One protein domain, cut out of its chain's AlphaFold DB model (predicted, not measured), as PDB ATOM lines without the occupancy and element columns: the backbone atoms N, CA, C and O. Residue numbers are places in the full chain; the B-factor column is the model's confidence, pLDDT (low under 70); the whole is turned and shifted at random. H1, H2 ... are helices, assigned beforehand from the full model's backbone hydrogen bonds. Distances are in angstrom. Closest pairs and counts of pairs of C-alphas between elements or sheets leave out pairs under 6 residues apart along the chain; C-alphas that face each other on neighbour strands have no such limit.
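AT A GLANCE: This is residues 46 to 113 of the 113 residues of the protein "Cytochrome c domain-containing protein" of Gammaproteobacteria bacterium (UniProt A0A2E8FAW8). What is the shape? With little regular structure, it is a small body of mostly loop with short H2, from which residues 46 to 57, mostly H1, the loop 80 to 85, and residues 98 to 113, holding H3, stick out. What builds it? The printed part has 68 residues with named helices H1, H2, H3 in that order and no named strand; it is all helix, with only 26 residues in named elements. How spread is it? It is loose, radius of gyration of the C-alphas 15.6 A, and flat, spanning 43 by 37 by 20 A.

IN THESE COORDINATES: Where is the longest helix? H1, residues 48 to 61, is 20.0 A long from first to last C-alpha, starting at C-alpha 48 (51.805, -46.424, 43.441). Where are the others? H2 is residues 63 to 66, 4.9 A; H3 is residues 102 to 109, 10.6 A, ending at C-alpha 109 (23.355, -48.117, 25.520).

HOW THE PARTS SIT: Does H1 touch a helix? No; H1 and H2 meet only through their tight link, and H3 is apart from both. And the backbones? In H1 and H3 every O i to N i+4 pair is within hydrogen-bond range; H2 is too short for one.

THE WHOLE: How large is it? The farthest C-alphas, of Gln 48 and Val 113, are 44.8 A apart. Any cut or weak place? The printed part has no cut; the link H2 to H3 is long, 35 residues; pLDDT is under 70 at residues 97 to 100 and 108 to 113.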
ATOM      1  N   TYR A  46      47.916 -51.188  38.401       86.50
ATOM      2  CA  TYR A  46      48.439 -49.825  38.498       86.50
ATOM      3  C   TYR A  46      49.614 -49.738  39.485       86.50
ATOM      4  O   TYR A  46      49.696 -50.518  40.437       86.50
ATOM      5  N   SER A  47      50.498 -48.761  39.278       92.75
ATOM      6  CA  SER A  47      51.612 -48.429  40.172       92.75
ATOM      7  C   SER A  47      51.183 -47.511  41.326       92.75
ATOM      8  O   SER A  47      50.110 -46.902  41.299       92.75
ATOM      9  N   GLN A  48      52.043 -47.366  42.339       92.06
ATOM     10  CA  GLN A  48      51.805 -46.424  43.441       92.06
ATOM     11  C   GLN A  48      51.737 -44.972  42.949       92.06
ATOM     12  O   GLN A  48      50.849 -44.228  43.343       92.06
ATOM     13  N   GLN A  49      52.601 -44.584  42.009       95.06
ATOM     14  CA  GLN A  49      52.572 -43.240  41.434       95.06
ATOM     15  C   GLN A  49      51.238 -42.947  40.723       95.06
ATOM     16  O   GLN A  49      50.722 -41.834  40.803       95.06
ATOM     17  N   GLN A  50      50.646 -43.940  40.049       94.62
ATOM     18  CA  GLN A  50      49.319 -43.785  39.446       94.62
ATOM     19  C   GLN A  50      48.224 -43.597  40.505       94.62
ATOM     20  O   GLN A  50      47.316 -42.793  40.287       94.62
ATOM     21  N   LEU A  51      48.313 -44.291  41.645       94.56
ATOM     22  CA  LEU A  51      47.409 -44.068  42.776       94.56
ATOM     23  C   LEU A  51      47.524 -42.645  43.323       94.56
ATOM     24  O   LEU A  51      46.502 -41.983  43.493       94.56
ATOM     25  N   ASP A  52      48.745 -42.176  43.569       97.00
ATOM     26  CA  ASP A  52      48.991 -40.859  44.164       97.00
ATOM     27  C   ASP A  52      48.489 -39.739  43.239       97.00
ATOM     28  O   ASP A  52      47.772 -38.830  43.668       97.00
ATOM     29  N   ASN A  53      48.758 -39.864  41.935       97.75
ATOM     30  CA  ASN A  53      48.215 -38.964  40.918       97.75
ATOM     31  C   ASN A  53      46.678 -39.001  40.897       97.75
ATOM     32  O   ASN A  53      46.023 -37.958  40.843       97.75
ATOM     33  N   GLY A  54      46.089 -40.199  40.960       96.69
ATOM     34  CA  GLY A  54      44.641 -40.382  41.006       96.69
ATOM     35  C   GLY A  54      44.002 -39.715  42.225       96.69
ATOM     36  O   GLY A  54      42.961 -39.071  42.090       96.69
ATOM     37  N   ALA A  55      44.643 -39.792  43.393       96.81
ATOM     38  CA  ALA A  55      44.179 -39.138  44.613       96.81
ATOM     39  C   ALA A  55      44.151 -37.608  44.466       96.81
ATOM     40  O   ALA A  55      43.163 -36.972  44.837       96.81
ATOM     41  N   GLN A  56      45.185 -37.012  43.863       98.25
ATOM     42  CA  GLN A  56      45.220 -35.569  43.609       98.25
ATOM     43  C   GLN A  56      44.129 -35.129  42.622       98.25
ATOM     44  O   GLN A  56      43.444 -34.126  42.852       98.25
ATOM     45  N   VAL A  57      43.927 -35.895  41.544       98.25
ATOM     46  CA  VAL A  57      42.853 -35.640  40.573       98.25
ATOM     47  C   VAL A  57      41.485 -35.728  41.246       98.25
ATOM     48  O   VAL A  57      40.657 -34.837  41.045       98.25
ATOM     49  N   PHE A  58      41.259 -36.751  42.075       97.75
ATOM     50  CA  PHE A  58      40.006 -36.937  42.801       97.75
ATOM     51  C   PHE A  58      39.715 -35.764  43.740       97.75
ATOM     52  O   PHE A  58      38.627 -35.189  43.689       97.75
ATOM     53  N   ALA A  59      40.698 -35.372  44.554       98.12
ATOM     54  CA  ALA A  59      40.562 -34.268  45.499       98.12
ATOM     55  C   ALA A  59      40.280 -32.927  44.805       98.12
ATOM     56  O   ALA A  59      39.546 -32.106  45.346       98.12
ATOM     57  N   THR A  60      40.831 -32.720  43.606       98.31
ATOM     58  CA  THR A  60      40.667 -31.467  42.853       98.31
ATOM     59  C   THR A  60      39.336 -31.401  42.103       98.31
ATOM     60  O   THR A  60      38.743 -30.331  42.007       98.31
ATOM     61  N   ASN A  61      38.866 -32.522  41.549       98.12
ATOM     62  CA  ASN A  61      37.793 -32.502  40.548       98.12
ATOM     63  C   ASN A  61      36.534 -33.273  40.958       98.12
ATOM     64  O   ASN A  61      35.444 -32.966  40.483       98.12
ATOM     65  N   CYS A  62      36.664 -34.302  41.794       97.12
ATOM     66  CA  CYS A  62      35.593 -35.270  42.048       97.12
ATOM     67  C   CYS A  62      34.958 -35.084  43.430       97.12
ATOM     68  O   CYS A  62      33.746 -35.263  43.583       97.12
ATOM     69  N   SER A  63      35.767 -34.704  44.421       97.88
ATOM     70  CA  SER A  63      35.362 -34.482  45.818       97.88
ATOM     71  C   SER A  63      34.203 -33.493  45.954       97.88
ATOM     72  O   SER A  63      33.308 -33.704  46.768       97.88
ATOM     73  N   VAL A  64      34.149 -32.473  45.090       97.12
ATOM     74  CA  VAL A  64      33.090 -31.452  45.084       97.12
ATOM     75  C   VAL A  64      31.685 -32.045  44.940       97.12
ATOM     76  O   VAL A  64      30.732 -31.489  45.475       97.12
ATOM     77  N   CYS A  65      31.553 -33.187  44.260       95.19
ATOM     78  CA  CYS A  65      30.275 -33.876  44.068       95.19
ATOM     79  C   CYS A  65      30.171 -35.168  44.886       95.19
ATOM     80  O   CYS A  65      29.079 -35.528  45.322       95.19
ATOM     81  N   HIS A  66      31.281 -35.881  45.083       96.44
ATOM     82  CA  HIS A  66      31.294 -37.210  45.704       96.44
ATOM     83  C   HIS A  66      31.812 -37.220  47.147       96.44
ATOM     84  O   HIS A  66      31.857 -38.285  47.756       96.44
ATOM     85  N   GLY A  67      32.169 -36.066  47.713       96.38
ATOM     86  CA  GLY A  67      32.750 -35.927  49.048       96.38
ATOM     87  C   GLY A  67      34.249 -36.242  49.097       96.38
ATOM     88  O   GLY A  67      34.772 -37.002  48.280       96.38
ATOM     89  N   ASP A  68      34.943 -35.674  50.086       96.81
ATOM     90  CA  ASP A  68      36.408 -35.768  50.243       96.81
ATOM     91  C   ASP A  68      36.941 -37.199  50.383       96.81
ATOM     92  O   ASP A  68      38.093 -37.479  50.068       96.81
ATOM     93  N   GLN A  69      36.108 -38.113  50.871       95.56
ATOM     94  CA  GLN A  69      36.393 -39.534  51.058       95.56
ATOM     95  C   GLN A  69      35.503 -40.399  50.159       95.56
ATOM     96  O   GLN A  69      35.230 -41.554  50.485       95.56
ATOM     97  N   ALA A  70      35.001 -39.837  49.053       95.88
ATOM     98  CA  ALA A  70      34.073 -40.507  48.148       95.88
ATOM     99  C   ALA A  70      32.771 -40.996  48.827       95.88
ATOM    100  O   ALA A  70      32.130 -41.935  48.361       95.88
ATOM    101  N   GLN A  71      32.369 -40.393  49.942       95.19
ATOM    102  CA  GLN A  71      31.242 -40.814  50.778       95.19
ATOM    103  C   GLN A  71      29.880 -40.258  50.347       95.19
ATOM    104  O   GLN A  71      28.869 -40.596  50.954       95.19
ATOM    105  N   GLY A  72      29.846 -39.431  49.303       94.38
ATOM    106  CA  GLY A  72      28.682 -38.645  48.911       94.38
ATOM    107  C   GLY A  72      28.485 -37.413  49.800       94.38
ATOM    108  O   GLY A  72      29.105 -37.266  50.851       94.38
ATOM    109  N   LEU A  73      27.613 -36.504  49.360       94.31
ATOM    110  CA  LEU A  73      27.272 -35.282  50.107       94.31
ATOM    111  C   LEU A  73      26.016 -35.440  50.973       94.31
ATOM    112  O   LEU A  73      25.753 -34.612  51.844       94.31
ATOM    113  N   THR A  74      25.217 -36.477  50.726       92.00
ATOM    114  CA  THR A  74      23.957 -36.730  51.429       92.00
ATOM    115  C   THR A  74      23.975 -38.109  52.075       92.00
ATOM    116  O   THR A  74      24.570 -39.047  51.552       92.00
ATOM    117  N   ALA A  75      23.288 -38.237  53.215       87.19
ATOM    118  CA  ALA A  75      23.170 -39.514  53.918       87.19
ATOM    119  C   ALA A  75      22.361 -40.545  53.111       87.19
ATOM    120  O   ALA A  75      22.736 -41.713  53.043       87.19
ATOM    121  N   ASP A  76      21.271 -40.107  52.474       90.50
ATOM    122  CA  ASP A  76      20.460 -40.954  51.602       90.50
ATOM    123  C   ASP A  76      20.542 -40.479  50.150       90.50
ATOM    124  O   ASP A  76      19.775 -39.631  49.692       90.50
ATOM    125  N   TRP A  77      21.502 -41.031  49.412       91.00
ATOM    126  CA  TRP A  77      21.692 -40.707  48.000       91.00
ATOM    127  C   TRP A  77      20.606 -41.296  47.084       91.00
ATOM    128  O   TRP A  77      20.501 -40.921  45.917       91.00
ATOM    129  N   ARG A  78      19.785 -42.221  47.603       91.12
ATOM    130  CA  ARG A  78      18.674 -42.843  46.869       91.12
ATOM    131  C   ARG A  78      17.378 -42.052  46.996       91.12
ATOM    132  O   ARG A  78      16.406 -42.396  46.333       91.12
ATOM    133  N   SER A  79      17.351 -41.006  47.815       93.31
ATOM    134  CA  SER A  79      16.224 -40.085  47.892       93.31
ATOM    135  C   SER A  79      16.371 -38.965  46.867       93.31
ATOM    136  O   SER A  79      17.445 -38.391  46.682       93.31
ATOM    137  N   ARG A  80      15.268 -38.642  46.186       93.62
ATOM    138  CA  ARG A  80      15.224 -37.498  45.270       93.62
ATOM    139  C   ARG A  80      15.272 -36.193  46.062       93.62
ATOM    140  O   ARG A  80      14.647 -36.062  47.109       93.62
ATOM    141  N   GLN A  81      15.991 -35.221  45.523       89.94
ATOM    142  CA  GLN A  81      16.026 -33.845  46.002       89.94
ATOM    143  C   GLN A  81      14.704 -33.123  45.684       89.94
ATOM    144  O   GLN A  81      13.869 -33.624  44.929       89.94
ATOM    145  N   ALA A  82      14.527 -31.911  46.216       93.94
ATOM    146  CA  ALA A  82      13.319 -31.104  46.000       93.94
ATOM    147  C   ALA A  82      13.048 -30.778  44.517       93.94
ATOM    148  O   ALA A  82      11.900 -30.656  44.104       93.94
ATOM    149  N   ASN A  83      14.100 -30.679  43.703       93.31
ATOM    150  CA  ASN A  83      14.018 -30.497  42.250       93.31
ATOM    151  C   ASN A  83      13.780 -31.820  41.481       93.31
ATOM    152  O   ASN A  83      13.778 -31.825  40.253       93.31
ATOM    153  N   GLY A  84      13.629 -32.948  42.183       93.12
ATOM    154  CA  GLY A  84      13.388 -34.271  41.612       93.12
ATOM    155  C   GLY A  84      14.632 -35.046  41.164       93.12
ATOM    156  O   GLY A  84      14.480 -36.219  40.804       93.12
ATOM    157  N   SER A  85      15.845 -34.475  41.190       91.12
ATOM    158  CA  SER A  85      17.074 -35.202  40.830       91.12
ATOM    159  C   SER A  85      17.576 -36.107  41.954       91.12
ATOM    160  O   SER A  85      17.306 -35.866  43.128       91.12
ATOM    161  N   PHE A  86      18.328 -37.152  41.600       91.44
ATOM    162  CA  PHE A  86      19.122 -37.893  42.579       91.44
ATOM    163  C   PHE A  86      20.449 -37.164  42.825       91.44
ATOM    164  O   PHE A  86      21.045 -36.668  41.865       91.44
ATOM    165  N   PRO A  87      20.925 -37.091  44.076       93.38
ATOM    166  CA  PRO A  87      22.269 -36.606  44.366       93.38
ATOM    167  C   PRO A  87      23.336 -37.563  43.792       93.38
ATOM    168  O   PRO A  87      23.051 -38.743  43.561       93.38
ATOM    169  N   PRO A  88      24.580 -37.092  43.583       93.00
ATOM    170  CA  PRO A  88      25.685 -37.962  43.191       93.00
ATOM    171  C   PRO A  88      25.888 -39.094  44.215       93.00
ATOM    172  O   PRO A  88      25.928 -38.825  45.420       93.00
ATOM    173  N   PRO A  89      26.023 -40.360  43.779       93.81
ATOM    174  CA  PRO A  89      26.202 -41.472  44.700       93.81
ATOM    175  C   PRO A  89      27.612 -41.472  45.320       93.81
ATOM    176  O   PRO A  89      28.567 -41.007  44.688       93.81
ATOM    177  N   PRO A  90      27.779 -42.044  46.523       95.00
ATOM    178  CA  PRO A  90      29.089 -42.371  47.080       95.00
ATOM    179  C   PRO A  90      29.916 -43.256  46.131       95.00
ATOM    180  O   PRO A  90      29.386 -44.189  45.536       95.00
ATOM    181  N   LEU A  91      31.224 -43.014  46.029       93.50
ATOM    182  CA  LEU A  91      32.175 -43.856  45.283       93.50
ATOM    183  C   LEU A  91      33.100 -44.678  46.199       93.50
ATOM    184  O   LEU A  91      33.928 -45.443  45.717       93.50
ATOM    185  N   ASN A  92      32.931 -44.587  47.521       92.44
ATOM    186  CA  ASN A  92      33.700 -45.336  48.521       92.44
ATOM    187  C   ASN A  92      33.233 -46.793  48.727       92.44
ATOM    188  O   ASN A  92      33.550 -47.410  49.741       92.44
ATOM    189  N   GLY A  93      32.440 -47.337  47.799       89.25
ATOM    190  CA  GLY A  93      31.907 -48.703  47.858       89.25
ATOM    191  C   GLY A  93      30.591 -48.867  48.627       89.25
ATOM    192  O   GLY A  93      30.024 -49.956  48.618       89.25
ATOM    193  N   SER A  94      30.057 -47.813  49.254       89.69
ATOM    194  CA  SER A  94      28.734 -47.864  49.907       89.69
ATOM    195  C   SER A  94      27.552 -47.736  48.928       89.69
ATOM    196  O   SER A  94      26.411 -48.085  49.255       89.69
ATOM    197  N   ALA A  95      27.812 -47.268  47.705       88.19
ATOM    198  CA  ALA A  95      26.871 -47.319  46.593       88.19
ATOM    199  C   ALA A  95      27.208 -48.472  45.644       88.19
ATOM    200  O   ALA A  95      28.336 -48.958  45.594       88.19
ATOM    201  N   HIS A  96      26.222 -48.894  44.853       77.56
ATOM    202  CA  HIS A  96      26.474 -49.866  43.796       77.56
ATOM    203  C   HIS A  96      27.300 -49.202  42.689       77.56
ATOM    204  O   HIS A  96      26.777 -48.397  41.921       77.56
ATOM    205  N   ALA A  97      28.572 -49.577  42.572       64.69
ATOM    206  CA  ALA A  97      29.232 -49.521  41.278       64.69
ATOM    207  C   ALA A  97      28.496 -50.513  40.362       64.69
ATOM    208  O   ALA A  97      28.203 -51.640  40.764       64.69
ATOM    209  N   TRP A  98      28.105 -50.094  39.164       61.88
ATOM    210  CA  TRP A  98      27.354 -50.948  38.248       61.88
ATOM    211  C   TRP A  98      28.236 -52.110  37.760       61.88
ATOM    212  O   TRP A  98      29.003 -51.962  36.816       61.88
ATOM    213  N   HIS A  99      28.116 -53.280  38.389       60.03
ATOM    214  CA  HIS A  99      28.730 -54.529  37.932       60.03
ATOM    215  C   HIS A  99      27.699 -55.329  37.138       60.03
ATOM    216  O   HIS A  99      27.108 -56.289  37.632       60.03
ATOM    217  N   HIS A 100      27.433 -54.900  35.909       66.00
ATOM    218  CA  HIS A 100      26.600 -55.672  34.999       66.00
ATOM    219  C   HIS A 100      27.444 -56.400  33.956       66.00
ATOM    220  O   HIS A 100      28.474 -55.875  33.529       66.00
ATOM    221  N   PRO A 101      27.006 -57.594  33.516       80.62
ATOM    222  CA  PRO A 101      27.595 -58.244  32.358       80.62
ATOM    223  C   PRO A 101      27.582 -57.293  31.158       80.62
ATOM    224  O   PRO A 101      26.609 -56.565  30.953       80.62
ATOM    225  N   VAL A 102      28.632 -57.337  30.336       80.75
ATOM    226  CA  VAL A 102      28.764 -56.498  29.130       80.75
ATOM    227  C   VAL A 102      27.519 -56.590  28.235       80.75
ATOM    228  O   VAL A 102      27.083 -55.582  27.686       80.75
ATOM    229  N   SER A 103      26.882 -57.763  28.158       80.88
ATOM    230  CA  SER A 103      25.633 -57.968  27.412       80.88
ATOM    231  C   SER A 103      24.486 -57.052  27.864       80.88
ATOM    232  O   SER A 103      23.755 -56.528  27.026       80.88
ATOM    233  N   VAL A 104      24.351 -56.802  29.169       76.94
ATOM    234  CA  VAL A 104      23.316 -55.921  29.734       76.94
ATOM    235  C   VAL A 104      23.632 -54.452  29.446       76.94
ATOM    236  O   VAL A 104      22.725 -53.685  29.129       76.94
ATOM    237  N   LEU A 105      24.908 -54.056  29.508       75.62
ATOM    238  CA  LEU A 105      25.334 -52.691  29.172       75.62
ATOM    239  C   LEU A 105      25.049 -52.367  27.699       75.62
ATOM    240  O   LEU A 105      24.499 -51.309  27.399       75.62
ATOM    241  N   LEU A 106      25.337 -53.303  26.790       77.00
ATOM    242  CA  LEU A 106      25.073 -53.138  25.359       77.00
ATOM    243  C   LEU A 106      23.574 -52.997  25.054       77.00
ATOM    244  O   LEU A 106      23.199 -52.157  24.241       77.00
ATOM    245  N   GLN A 107      22.711 -53.735  25.758       76.88
ATOM    246  CA  GLN A 107      21.257 -53.614  25.601       76.88
ATOM    247  C   GLN A 107      20.698 -52.262  26.075       76.88
ATOM    248  O   GLN A 107      19.648 -51.832  25.602       76.88
ATOM    249  N   LYS A 108      21.358 -51.596  27.029       68.81
ATOM    250  CA  LYS A 108      20.916 -50.295  27.558       68.81
ATOM    251  C   LYS A 108      21.462 -49.099  26.776       68.81
ATOM    252  O   LYS A 108      20.813 -48.059  26.773       68.81
ATOM    253  N   LEU A 109      22.637 -49.229  26.158       63.66
ATOM    254  CA  LEU A 109      23.355 -48.117  25.520       63.66
ATOM    255  C   LEU A 109      23.123 -48.006  24.011       63.66
ATOM    256  O   LEU A 109      23.294 -46.927  23.454       63.66
ATOM    257  N   ILE A 110      22.728 -49.095  23.356       54.16
ATOM    258  CA  ILE A 110      22.404 -49.096  21.931       54.16
ATOM    259  C   ILE A 110      20.883 -49.222  21.833       54.16
ATOM    260  O   ILE A 110      20.365 -50.337  21.944       54.16
ATOM    261  N   PRO A 111      20.126 -48.117  21.684       47.19
ATOM    262  CA  PRO A 111      18.735 -48.246  21.299       47.19
ATOM    263  C   PRO A 111      18.736 -48.900  19.917       47.19
ATOM    264  O   PRO A 111      19.292 -48.349  18.971       47.19
ATOM    265  N   MET A 112      18.176 -50.105  19.824       55.28
ATOM    266  CA  MET A 112      17.833 -50.705  18.540       55.28
ATOM    267  C   MET A 112      16.739 -49.836  17.913       55.28
ATOM    268  O   MET A 112      15.553 -50.030  18.179       55.28
ATOM    269  N   VAL A 113      17.171 -48.823  17.167       51.38
ATOM    270  CA  VAL A 113      16.426 -48.231  16.056       51.38
ATOM    271  C   VAL A 113      16.869 -48.901  14.769       51.38
ATOM    272  O   VAL A 113      18.085 -49.167  14.637       51.38
TER     273      VAL A 113